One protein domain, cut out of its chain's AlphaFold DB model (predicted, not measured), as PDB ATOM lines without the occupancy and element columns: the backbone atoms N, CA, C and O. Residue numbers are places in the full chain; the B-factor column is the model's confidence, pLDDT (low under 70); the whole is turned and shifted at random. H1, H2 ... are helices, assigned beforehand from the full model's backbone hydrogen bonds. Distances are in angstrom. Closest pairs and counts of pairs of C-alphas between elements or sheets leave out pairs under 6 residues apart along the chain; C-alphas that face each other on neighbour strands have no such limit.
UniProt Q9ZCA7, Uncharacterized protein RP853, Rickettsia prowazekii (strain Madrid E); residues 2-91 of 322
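Overview. This is residues 2 to 91 of the 322 residues of the protein "Uncharacterized protein RP853" of Rickettsia prowazekii (strain Madrid E) (UniProt Q9ZCA7). Four helices, H2 to H5, make a small body of crossing helices in which each touches two of the others: H2 and H5 pack on different sides of H3, and H4 closes the ring by packing on both H2 and H5. The short helix H1 lies off one end of this body and adds to its length. The printed part has 90 residues with five named helices, H1 to H5 along the chain, and no named strand; its class is all helix. It is compact, with a radius of gyration of the C-alphas of 12.6 A, yet elongated, spanning 40 by 24 by 20 A.

Arrangement. Begin at H3, residues 29 to 45, the longest helix by residues. It touches H2, residues 12 to 23, at a steep tilt of 47 degrees, opposite ways; look at their closest C-alphas, those of Lys 16 and Ala 36, 5.1 A apart. H3 also touches H5, residues 78 to 89, at a steep tilt of 49 degrees, the same way, with the closest C-alphas, Thr 31 and Ala 81, 5.6 A apart. H2 and H5 are apart. H4, residues 53 to 68, touches H2 with its residues 57 to 61 alone, the same way; the closest C-alphas, Phe 15 and Ile 57, are 6.9 A apart, and the shallow tilt of 32 degrees is only just short of steep. H5 touches H4 with residues 84 to 89 alone, at a steep tilt of 65 degrees, and the closest C-alphas, Cys 60 and Met 88, are 4.5 A apart. The packing is mostly crossed, with one of these four tilts shallow. H3 and H4 are close but not clearly touching. So are H3 and H1, residues 3 to 8, whose closest C-alphas, Leu 7 and Ile 41, are 7.5 A apart. In H3, H4 and H5 every O i to N i+4 pair is within hydrogen-bond range; in H2 it is 7 of 8, and in H1 0 of 2, with 2 of 3 O i to N i+3 pairs within range.

Along the chain. Find C-alpha 29 at (150.155, 140.736, 90.903); from there H3 runs 24.2 A to C-alpha 45 at (132.895, 152.505, 103.086). H4 measures 22.2 A, H5 16.4 A and H2 16.2 A. H5 ends at C-alpha 89, at (145.768, 151.623, 106.990).

Size, cuts and confidence. The two C-alphas farthest apart are those of Asn 2 and Met 70, 42.7 A. The printed part has no cut, and no link is long. Confidence is low at residues 2 to 10 and 91, against a mean pLDDT of 79.0 for the printed part.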
ATOM      1  N   ASN A   2     120.867 148.537 100.103       31.01
ATOM      2  CA  ASN A   2     121.282 147.197  99.666       31.01
ATOM      3  C   ASN A   2     122.818 147.150  99.572       31.01
ATOM      4  O   ASN A   2     123.374 147.817  98.705       31.01
ATOM      5  N   ASN A   3     123.496 146.363 100.417       35.40
ATOM      6  CA  ASN A   3     124.966 146.242 100.406       35.40
ATOM      7  C   ASN A   3     125.518 145.745  99.054       35.40
ATOM      8  O   ASN A   3     126.592 146.169  98.641       35.40
ATOM      9  N   ALA A   4     124.727 144.979  98.292       32.85
ATOM     10  CA  ALA A   4     125.063 144.578  96.923       32.85
ATOM     11  C   ALA A   4     125.233 145.767  95.949       32.85
ATOM     12  O   ALA A   4     125.972 145.665  94.976       32.85
ATOM     13  N   ILE A   5     124.589 146.913  96.212       34.69
ATOM     14  CA  ILE A   5     124.772 148.142  95.417       34.69
ATOM     15  C   ILE A   5     126.112 148.807  95.756       34.69
ATOM     16  O   ILE A   5     126.685 149.509  94.926       34.69
ATOM     17  N   VAL A   6     126.637 148.583  96.961       40.04
ATOM     18  CA  VAL A   6     127.763 149.365  97.459       40.04
ATOM     19  C   VAL A   6     129.078 148.928  96.816       40.04
ATOM     20  O   VAL A   6     129.836 149.797  96.400       40.04
ATOM     21  N   LEU A   7     129.310 147.625  96.608       47.96
ATOM     22  CA  LEU A   7     130.505 147.154  95.888       47.96
ATOM     23  C   LEU A   7     130.499 147.507  94.394       47.96
ATOM     24  O   LEU A   7     131.561 147.791  93.846       47.96
ATOM     25  N   ASN A   8     129.331 147.558  93.743       44.44
ATOM     26  CA  ASN A   8     129.241 147.938  92.326       44.44
ATOM     27  C   ASN A   8     129.705 149.381  92.063       44.44
ATOM     28  O   ASN A   8     130.105 149.698  90.945       44.44
ATOM     29  N   ASN A   9     129.709 150.232  93.093       54.79
ATOM     30  CA  ASN A   9     130.193 151.609  93.011       54.79
ATOM     31  C   ASN A   9     131.649 151.776  93.486       54.79
ATOM     32  O   ASN A   9     132.189 152.882  93.419       54.79
ATOM     33  N   VAL A  10     132.311 150.712  93.960       64.24
ATOM     34  CA  VAL A  10     133.716 150.770  94.385       64.24
ATOM     35  C   VAL A  10     134.620 150.725  93.152       64.24
ATOM     36  O   VAL A  10     134.833 149.678  92.537       64.24
ATOM     37  N   ASN A  11     135.211 151.866  92.795       71.86
ATOM     38  CA  ASN A  11     136.180 151.935  91.703       71.86
ATOM     39  C   ASN A  11     137.540 151.347  92.125       71.86
ATOM     40  O   ASN A  11     138.455 152.060  92.537       71.86
ATOM     41  N   THR A  12     137.686 150.028  91.985       74.33
ATOM     42  CA  THR A  12     138.944 149.322  92.297       74.33
ATOM     43  C   THR A  12     140.088 149.653  91.333       74.33
ATOM     44  O   THR A  12     141.252 149.459  91.682       74.33
ATOM     45  N   ASN A  13     139.794 150.155  90.129       78.99
ATOM     46  CA  ASN A  13     140.809 150.383  89.095       78.99
ATOM     47  C   ASN A  13     141.787 151.493  89.480       78.99
ATOM     48  O   ASN A  13     142.979 151.369  89.195       78.99
ATOM     49  N   LEU A  14     141.291 152.531  90.160       81.27
ATOM     50  CA  LEU A  14     142.110 153.629  90.665       81.27
ATOM     51  C   LEU A  14     143.220 153.101  91.586       81.27
ATOM     52  O   LEU A  14     144.399 153.324  91.340       81.27
ATOM     53  N   PHE A  15     142.841 152.286  92.571       86.09
ATOM     54  CA  PHE A  15     143.769 151.677  93.522       86.09
ATOM     55  C   PHE A  15     144.700 150.662  92.856       86.09
ATOM     56  O   PHE A  15     145.903 150.666  93.107       86.09
ATOM     57  N   LYS A  16     144.172 149.794  91.984       86.25
ATOM     58  CA  LYS A  16     144.959 148.731  91.336       86.25
ATOM     59  C   LYS A  16     146.147 149.284  90.564       86.25
ATOM     60  O   LYS A  16     147.239 148.736  90.692       86.25
ATOM     61  N   LYS A  17     145.945 150.351  89.783       86.68
ATOM     62  CA  LYS A  17     147.011 150.963  88.983       86.68
ATOM     63  C   LYS A  17     148.164 151.424  89.876       86.68
ATOM     64  O   LYS A  17     149.304 151.033  89.641       86.68
ATOM     65  N   ASP A  18     147.865 152.193  90.918       89.52
ATOM     66  CA  ASP A  18     148.899 152.754  91.788       89.52
ATOM     67  C   ASP A  18     149.585 151.696  92.653       89.52
ATOM     68  O   ASP A  18     150.810 151.724  92.787       89.52
ATOM     69  N   ILE A  19     148.838 150.729  93.199       90.14
ATOM     70  CA  ILE A  19     149.423 149.649  94.004       90.14
ATOM     71  C   ILE A  19     150.334 148.762  93.150       90.14
ATOM     72  O   ILE A  19     151.478 148.528  93.536       90.14
ATOM     73  N   ILE A  20     149.880 148.322  91.972       88.74
ATOM     74  CA  ILE A  20     150.703 147.486  91.085       88.74
ATOM     75  C   ILE A  20     151.958 148.252  90.653       88.74
ATOM     76  O   ILE A  20     153.060 147.729  90.786       88.74
ATOM     77  N   ASN A  21     151.825 149.507  90.217       89.80
ATOM     78  CA  ASN A  21     152.972 150.297  89.762       89.80
ATOM     79  C   ASN A  21     154.031 150.511  90.852       89.80
ATOM     80  O   ASN A  21     155.215 150.616  90.539       89.80
ATOM     81  N   ASN A  22     153.628 150.583  92.123       92.20
ATOM     82  CA  ASN A  22     154.560 150.800  93.227       92.20
ATOM     83  C   ASN A  22     155.179 149.513  93.784       92.20
ATOM     84  O   ASN A  22     156.243 149.607  94.393       92.20
ATOM     85  N   PHE A  23     154.538 148.350  93.609       92.26
ATOM     86  CA  PHE A  23     154.914 147.126  94.326       92.26
ATOM     87  C   PHE A  23     155.050 145.869  93.465       92.26
ATOM     88  O   PHE A  23     155.355 144.820  94.018       92.26
ATOM     89  N   VAL A  24     154.907 145.934  92.136       86.40
ATOM     90  CA  VAL A  24     155.064 144.754  91.255       86.40
ATOM     91  C   VAL A  24     156.430 144.061  91.380       86.40
ATOM     92  O   VAL A  24     156.539 142.870  91.111       86.40
ATOM     93  N   ASN A  25     157.466 144.782  91.822       86.87
ATOM     94  CA  ASN A  25     158.803 144.225  92.062       86.87
ATOM     95  C   ASN A  25     158.968 143.607  93.463       86.87
ATOM     96  O   ASN A  25     159.941 142.901  93.708       86.87
ATOM     97  N   ASN A  26     158.050 143.893  94.389       88.14
ATOM     98  CA  ASN A  26     158.095 143.416  95.770       88.14
ATOM     99  C   ASN A  26     157.024 142.362  96.056       88.14
ATOM    100  O   ASN A  26     157.214 141.545  96.947       88.14
ATOM    101  N   LEU A  27     155.897 142.406  95.349       86.27
ATOM    102  CA  LEU A  27     154.716 141.589  95.581       86.27
ATOM    103  C   LEU A  27     154.230 141.006  94.257       86.27
ATOM    104  O   LEU A  27     154.351 141.618  93.194       86.27
ATOM    105  N   THR A  28     153.581 139.854  94.331       84.20
ATOM    106  CA  THR A  28     152.880 139.287  93.181       84.20
ATOM    107  C   THR A  28     151.730 140.195  92.719       84.20
ATOM    108  O   THR A  28     151.147 140.987  93.475       84.20
ATOM    109  N   LYS A  29     151.321 140.032  91.457       84.06
ATOM    110  CA  LYS A  29     150.155 140.736  90.903       84.06
ATOM    111  C   LYS A  29     148.851 140.364  91.623       84.06
ATOM    112  O   LYS A  29     147.961 141.212  91.732       84.06
ATOM    113  N   SER A  30     148.740 139.121  92.099       82.20
ATOM    114  CA  SER A  30     147.576 138.635  92.847       82.20
ATOM    115  C   SER A  30     147.456 139.371  94.182       82.20
ATOM    116  O   SER A  30     146.458 140.054  94.414       82.20
ATOM    117  N   THR A  31     148.524 139.378  94.986       78.52
ATOM    118  CA  THR A  31     148.577 140.085  96.272       78.52
ATOM    119  C   THR A  31     148.327 141.585  96.108       78.52
ATOM    120  O   THR A  31     147.501 142.151  96.829       78.52
ATOM    121  N   CYS A  32     148.923 142.228  95.095       84.72
ATOM    122  CA  CYS A  32     148.635 143.632  94.766       84.72
ATOM    123  C   CYS A  32     147.145 143.881  94.483       84.72
ATOM    124  O   CYS A  32     146.575 144.872  94.939       84.72
ATOM    125  N   SER A  33     146.504 142.983  93.731       83.99
ATOM    126  CA  SER A  33     145.090 143.108  93.364       83.99
ATOM    127  C   SER A  33     144.174 142.944  94.579       83.99
ATOM    128  O   SER A  33     143.217 143.705  94.727       83.99
ATOM    129  N   THR A  34     144.484 141.993  95.462       82.21
ATOM    130  CA  THR A  34     143.743 141.745  96.706       82.21
ATOM    131  C   THR A  34     143.821 142.951  97.643       82.21
ATOM    132  O   THR A  34     142.787 143.435  98.105       82.21
ATOM    133  N   ILE A  35     145.017 143.515  97.845       83.48
ATOM    134  CA  ILE A  35     145.222 144.735  98.642       83.48
ATOM    135  C   ILE A  35     144.472 145.925  98.038       83.48
ATOM    136  O   ILE A  35     143.783 146.650  98.754       83.48
ATOM    137  N   ALA A  36     144.564 146.122  96.721       86.70
ATOM    138  CA  ALA A  36     143.886 147.224  96.046       86.70
ATOM    139  C   ALA A  36     142.360 147.156  96.204       86.70
ATOM    140  O   ALA A  36     141.719 148.186  96.406       86.70
ATOM    141  N   ASN A  37     141.778 145.952  96.159       81.03
ATOM    142  CA  ASN A  37     140.355 145.765  96.432       81.03
ATOM    143  C   ASN A  37     140.013 146.142  97.883       81.03
ATOM    144  O   ASN A  37     139.062 146.888  98.095       81.03
ATOM    145  N   MET A  38     140.799 145.694  98.872       84.51
ATOM    146  CA  MET A  38     140.569 146.040 100.284       84.51
ATOM    147  C   MET A  38     140.695 147.546 100.550       84.51
ATOM    148  O   MET A  38     139.861 148.110 101.250       84.51
ATOM    149  N   LEU A  39     141.671 148.226  99.941       84.53
ATOM    150  CA  LEU A  39     141.811 149.684 100.044       84.53
ATOM    151  C   LEU A  39     140.637 150.433  99.415       84.53
ATOM    152  O   LEU A  39     140.201 151.446  99.956       84.53
ATOM    153  N   ALA A  40     140.120 149.947  98.287       81.42
ATOM    154  CA  ALA A  40     138.973 150.562  97.636       81.42
ATOM    155  C   ALA A  40     137.704 150.417  98.497       81.42
ATOM    156  O   ALA A  40     136.959 151.382  98.657       81.42
ATOM    157  N   ILE A  41     137.499 149.244  99.109       77.54
ATOM    158  CA  ILE A  41     136.414 148.999 100.074       77.54
ATOM    159  C   ILE A  41     136.569 149.927 101.285       77.54
ATOM    160  O   ILE A  41     135.625 150.636 101.633       77.54
ATOM    161  N   ASP A  42     137.760 149.996 101.883       78.18
ATOM    162  CA  ASP A  42     138.048 150.868 103.024       78.18
ATOM    163  C   ASP A  42     137.764 152.343 102.712       78.18
ATOM    164  O   ASP A  42     137.092 153.047 103.472       78.18
ATOM    165  N   TYR A  43     138.237 152.796 101.553       83.92
ATOM    166  CA  TYR A  43     138.074 154.161 101.086       83.92
ATOM    167  C   TYR A  43     136.606 154.540 100.885       83.92
ATOM    168  O   TYR A  43     136.149 155.583 101.358       83.92
ATOM    169  N   THR A  44     135.849 153.693 100.192       78.41
ATOM    170  CA  THR A  44     134.443 153.972  99.901       78.41
ATOM    171  C   THR A  44     133.580 153.859 101.154       78.41
ATOM    172  O   THR A  44     132.721 154.710 101.370       78.41
ATOM    173  N   LEU A  45     133.804 152.841 101.989       73.40
ATOM    174  CA  LEU A  45     132.895 152.505 103.086       73.40
ATOM    175  C   LEU A  45     133.239 153.177 104.407       73.40
ATOM    176  O   LEU A  45     132.364 153.735 105.060       73.40
ATOM    177  N   ARG A  46     134.499 153.088 104.841       75.21
ATOM    178  CA  ARG A  46     134.905 153.625 106.144       75.21
ATOM    179  C   ARG A  46     135.209 155.107 106.044       75.21
ATOM    180  O   ARG A  46     134.829 155.887 106.913       75.21
ATOM    181  N   LEU A  47     135.928 155.480 104.995       78.82
ATOM    182  CA  LEU A  47     136.394 156.844 104.798       78.82
ATOM    183  C   LEU A  47     135.367 157.732 104.084       78.82
ATOM    184  O   LEU A  47     135.584 158.938 103.982       78.82
ATOM    185  N   ASN A  48     134.242 157.170 103.621       82.05
ATOM    186  CA  ASN A  48     133.206 157.884 102.869       82.05
ATOM    187  C   ASN A  48     133.795 158.708 101.710       82.05
ATOM    188  O   ASN A  48     133.406 159.856 101.480       82.05
ATOM    189  N   SER A  49     134.775 158.129 101.011       84.55
ATOM    190  CA  SER A  49     135.503 158.760  99.910       84.55
ATOM    191  C   SER A  49     136.208 160.074 100.287       84.55
ATOM    192  O   SER A  49     136.269 161.002  99.478       84.55
ATOM    193  N   LYS A  50     136.715 160.178 101.525       83.98
ATOM    194  CA  LYS A  50     137.503 161.316 102.027       83.98
ATOM    195  C   LYS A  50     138.741 160.829 102.793       83.98
ATOM    196  O   LYS A  50     138.604 159.976 103.663       83.98
ATOM    197  N   PRO A  51     139.952 161.385 102.599       87.55
ATOM    198  CA  PRO A  51     140.324 162.527 101.750       87.55
ATOM    199  C   PRO A  51     140.297 162.168 100.256       87.55
ATOM    200  O   PRO A  51     139.819 161.104  99.914       87.55
ATOM    201  N   GLU A  52     140.807 163.017  99.363       90.68
ATOM    202  CA  GLU A  52     140.994 162.650  97.950       90.68
ATOM    203  C   GLU A  52     141.731 161.310  97.803       90.68
ATOM    204  O   GLU A  52     142.710 161.041  98.510       90.68
ATOM    205  N   ALA A  53     141.269 160.478  96.868       87.84
ATOM    206  CA  ALA A  53     141.749 159.110  96.702       87.84
ATOM    207  C   ALA A  53     143.266 159.042  96.486       87.84
ATOM    208  O   ALA A  53     143.931 158.245  97.139       87.84
ATOM    209  N   GLU A  54     143.836 159.926  95.663       90.25
ATOM    210  CA  GLU A  54     145.285 159.991  95.431       90.25
ATOM    211  C   GLU A  54     146.065 160.273  96.722       90.25
ATOM    212  O   GLU A  54     147.090 159.646  96.994       90.25
ATOM    213  N   LYS A  55     145.553 161.172  97.575       91.65
ATOM    214  CA  LYS A  55     146.163 161.490  98.874       91.65
ATOM    215  C   LYS A  55     146.104 160.296  99.823       91.65
ATOM    216  O   LYS A  55     147.063 160.059 100.559       91.65
ATOM    217  N   TYR A  56     144.997 159.554  99.824       90.52
ATOM    218  CA  TYR A  56     144.860 158.330 100.612       90.52
ATOM    219  C   TYR A  56     145.798 157.224 100.101       90.52
ATOM    220  O   TYR A  56     146.602 156.706 100.875       90.52
ATOM    221  N   ILE A  57     145.785 156.944  98.795       91.80
ATOM    222  CA  ILE A  57     146.652 155.954  98.141       91.80
ATOM    223  C   ILE A  57     148.123 156.261  98.419       91.80
ATOM    224  O   ILE A  57     148.858 155.372  98.844       91.80
ATOM    225  N   LYS A  58     148.552 157.518  98.258       92.43
ATOM    226  CA  LYS A  58     149.938 157.932  98.510       92.43
ATOM    227  C   LYS A  58     150.372 157.630  99.944       92.43
ATOM    228  O   LYS A  58     151.464 157.104 100.137       92.43
ATOM    229  N   LYS A  59     149.521 157.900 100.942       91.61
ATOM    230  CA  LYS A  59     149.808 157.553 102.347       91.61
ATOM    231  C   LYS A  59     149.977 156.045 102.532       91.61
ATOM    232  O   LYS A  59     150.956 155.613 103.134       91.61
ATOM    233  N   CYS A  60     149.060 155.253 101.981       90.92
ATOM    234  CA  CYS A  60     149.115 153.796 102.064       90.92
ATOM    235  C   CYS A  60     150.379 153.234 101.389       90.92
ATOM    236  O   CYS A  60     151.059 152.381 101.956       90.92
ATOM    237  N   VAL A  61     150.741 153.756 100.214       93.15
ATOM    238  CA  VAL A  61     151.969 153.392  99.493       93.15
ATOM    239  C   VAL A  61     153.213 153.732 100.315       93.15
ATOM    240  O   VAL A  61     154.096 152.890 100.441       93.15
ATOM    241  N   THR A  62     153.303 154.929 100.900       91.50
ATOM    242  CA  THR A  62     154.464 155.324 101.716       91.50
ATOM    243  C   THR A  62     154.676 154.386 102.905       91.50
ATOM    244  O   THR A  62     155.802 153.944 103.145       91.50
ATOM    245  N   ARG A  63     153.598 154.016 103.604       88.29
ATOM    246  CA  ARG A  63     153.655 153.083 104.740       88.29
ATOM    247  C   ARG A  63     154.147 151.708 104.321       88.29
ATOM    248  O   ARG A  63     155.082 151.174 104.913       88.29
ATOM    249  N   LEU A  64     153.567 151.157 103.256       89.38
ATOM    250  CA  LEU A  64     153.947 149.832 102.783       89.38
ATOM    251  C   LEU A  64     155.376 149.805 102.220       89.38
ATOM    252  O   LEU A  64     156.104 148.851 102.481       89.38
ATOM    253  N   LYS A  65     155.823 150.860 101.525       90.72
ATOM    254  CA  LYS A  65     157.231 150.997 101.106       90.72
ATOM    255  C   LYS A  65     158.179 150.982 102.300       90.72
ATOM    256  O   LYS A  65     159.190 150.290 102.252       90.72
ATOM    257  N   SER A  66     157.837 151.705 103.365       88.40
ATOM    258  CA  SER A  66     158.648 151.764 104.586       88.40
ATOM    259  C   SER A  66     158.722 150.405 105.287       88.40
ATOM    260  O   SER A  66     159.790 150.011 105.743       88.40
ATOM    261  N   TYR A  67     157.613 149.660 105.318       85.96
ATOM    262  CA  TYR A  67     157.573 148.310 105.884       85.96
ATOM    263  C   TYR A  67     158.369 147.285 105.064       85.96
ATOM    264  O   TYR A  67     159.135 146.497 105.618       85.96
ATOM    265  N   LEU A  68     158.180 147.276 103.742       84.81
ATOM    266  CA  LEU A  68     158.829 146.301 102.868       84.81
ATOM    267  C   LEU A  68     160.328 146.582 102.728       84.81
ATOM    268  O   LEU A  68     161.126 145.645 102.740       84.81
ATOM    269  N   GLY A  69     160.729 147.846 102.580       84.28
ATOM    270  CA  GLY A  69     162.094 148.194 102.197       84.28
ATOM    271  C   GLY A  69     162.494 147.467 100.908       84.28
ATOM    272  O   GLY A  69     161.895 147.677  99.856       84.28
ATOM    273  N   MET A  70     163.483 146.573 101.001       81.24
ATOM    274  CA  MET A  70     163.943 145.727  99.886       81.24
ATOM    275  C   MET A  70     163.330 144.314  99.876       81.24
ATOM    276  O   MET A  70     163.732 143.478  99.068       81.24
ATOM    277  N   ARG A  71     162.400 143.998 100.787       80.21
ATOM    278  CA  ARG A  71     161.804 142.658 100.893       80.21
ATOM    279  C   ARG A  71     160.925 142.349  99.677       80.21
ATOM    280  O   ARG A  71     160.174 143.208  99.214       80.21
ATOM    281  N   VAL A  72     160.993 141.100  99.219       81.68
ATOM    282  CA  VAL A  72     160.131 140.531  98.174       81.68
ATOM    283  C   VAL A  72     159.305 139.403  98.789       81.68
ATOM    284  O   VAL A  72     159.859 138.517  99.439       81.68
ATOM    285  N   ILE A  73     157.987 139.444  98.602       74.85
ATOM    286  CA  ILE A  73     157.025 138.462  99.102       74.85
ATOM    287  C   ILE A  73     156.334 137.819  97.897       74.85
ATOM    288  O   ILE A  73     155.580 138.468  97.175       74.85
ATOM    289  N   ASN A  74     156.586 136.524  97.711       77.95
ATOM    290  CA  ASN A  74     156.034 135.722  96.613       77.95
ATOM    291  C   ASN A  74     154.820 134.874  97.039       77.95
ATOM    292  O   ASN A  74     154.414 133.980  96.302       77.95
ATOM    293  N   ASP A  75     154.283 135.114  98.237       71.63
ATOM    294  CA  ASP A  75     153.101 134.423  98.749       71.63
ATOM    295  C   ASP A  75     151.815 135.164  98.325       71.63
ATOM    296  O   ASP A  75     151.712 136.388  98.461       71.63
ATOM    297  N   ASP A  76     150.848 134.400  97.812       76.39
ATOM    298  CA  ASP A  76     149.529 134.846  97.344       76.39
ATOM    299  C   ASP A  76     148.410 134.595  98.368       76.39
ATOM    300  O   ASP A  76     147.232 134.836  98.089       76.39
ATOM    301  N   ASN A  77     148.760 134.103  99.557       73.41
ATOM    302  CA  ASN A  77     147.815 133.839 100.631       73.41
ATOM    303  C   ASN A  77     147.077 135.115 101.071       73.41
ATOM    304  O   ASN A  77     147.659 136.188 101.244       73.41
ATOM    305  N   PHE A  78     145.775 134.987 101.338       71.68
ATOM    306  CA  PHE A  78     144.936 136.115 101.749       71.68
ATOM    307  C   PHE A  78     145.382 136.737 103.078       71.68
ATOM    308  O   PHE A  78     145.344 137.953 103.233       71.68
ATOM    309  N   SER A  79     145.861 135.919 104.017       72.31
ATOM    310  CA  SER A  79     146.471 136.375 105.277       72.31
ATOM    311  C   SER A  79     147.633 137.348 105.062       72.31
ATOM    312  O   SER A  79     147.684 138.372 105.739       72.31
ATOM    313  N   VAL A  80     148.504 137.092 104.080       73.25
ATOM    314  CA  VAL A  80     149.607 137.995 103.719       73.25
ATOM    315  C   VAL A  80     149.055 139.309 103.174       73.25
ATOM    316  O   VAL A  80     149.431 140.382 103.639       73.25
ATOM    317  N   ALA A  81     148.101 139.254 102.240       76.62
ATOM    318  CA  ALA A  81     147.461 140.463 101.722       76.62
ATOM    319  C   ALA A  81     146.774 141.281 102.833       76.62
ATOM    320  O   ALA A  81     146.824 142.511 102.815       76.62
ATOM    321  N   LEU A  82     146.150 140.609 103.802       73.64
ATOM    322  CA  LEU A  82     145.467 141.238 104.928       73.64
ATOM    323  C   LEU A  82     146.447 141.900 105.904       73.64
ATOM    324  O   LEU A  82     146.175 143.005 106.368       73.64
ATOM    325  N   GLU A  83     147.587 141.265 106.184       76.10
ATOM    326  CA  GLU A  83     148.672 141.853 106.979       76.10
ATOM    327  C   GLU A  83     149.190 143.137 106.319       76.10
ATOM    328  O   GLU A  83     149.251 144.194 106.949       76.10
ATOM    329  N   LEU A  84     149.490 143.075 105.019       81.91
ATOM    330  CA  LEU A  84     149.973 144.227 104.258       81.91
ATOM    331  C   LEU A  84     148.929 145.349 104.199       81.91
ATOM    332  O   LEU A  84     149.267 146.523 104.344       81.91
ATOM    333  N   PHE A  85     147.651 145.000 104.054       82.26
ATOM    334  CA  PHE A  85     146.556 145.959 104.147       82.26
ATOM    335  C   PHE A  85     146.477 146.615 105.530       82.26
ATOM    336  O   PHE A  85     146.371 147.839 105.609       82.26
ATOM    337  N   ALA A  86     146.592 145.839 106.612       79.26
ATOM    338  CA  ALA A  86     146.604 146.366 107.974       79.26
ATOM    339  C   ALA A  86     147.730 147.398 108.165       79.26
ATOM    340  O   ALA A  86     147.492 148.490 108.686       79.26
ATOM    341  N   ILE A  87     148.931 147.105 107.662       80.14
ATOM    342  CA  ILE A  87     150.079 148.025 107.687       80.14
ATOM    343  C   ILE A  87     149.769 149.325 106.934       80.14
ATOM    344  O   ILE A  87     150.063 150.415 107.423       80.14
ATOM    345  N   MET A  88     149.133 149.238 105.765       83.93
ATOM    346  CA  MET A  88     148.791 150.410 104.955       83.93
ATOM    347  C   MET A  88     147.800 151.351 105.641       83.93
ATOM    348  O   MET A  88     147.929 152.572 105.523       83.93
ATOM    349  N   ILE A  89     146.816 150.810 106.361       79.91
ATOM    350  CA  ILE A  89     145.768 151.623 106.990       79.91
ATOM    351  C   ILE A  89     146.155 152.149 108.376       79.91
ATOM    352  O   ILE A  89     145.626 153.183 108.791       79.91
ATOM    353  N   THR A  90     147.095 151.495 109.065       73.83
ATOM    354  CA  THR A  90     147.510 151.856 110.431       73.83
ATOM    355  C   THR A  90     148.090 153.274 110.473       73.83
ATOM    356  O   THR A  90     148.928 153.640 109.652       73.83
ATOM    357  N   TYR A  91     147.616 154.108 111.403       65.00
ATOM    358  CA  TYR A  91     148.084 155.489 111.550       65.00
ATOM    359  C   TYR A  91     149.540 155.547 112.042       65.00
ATOM    360  O   TYR A  91     149.917 154.825 112.961       65.00
TER     361      TYR A  91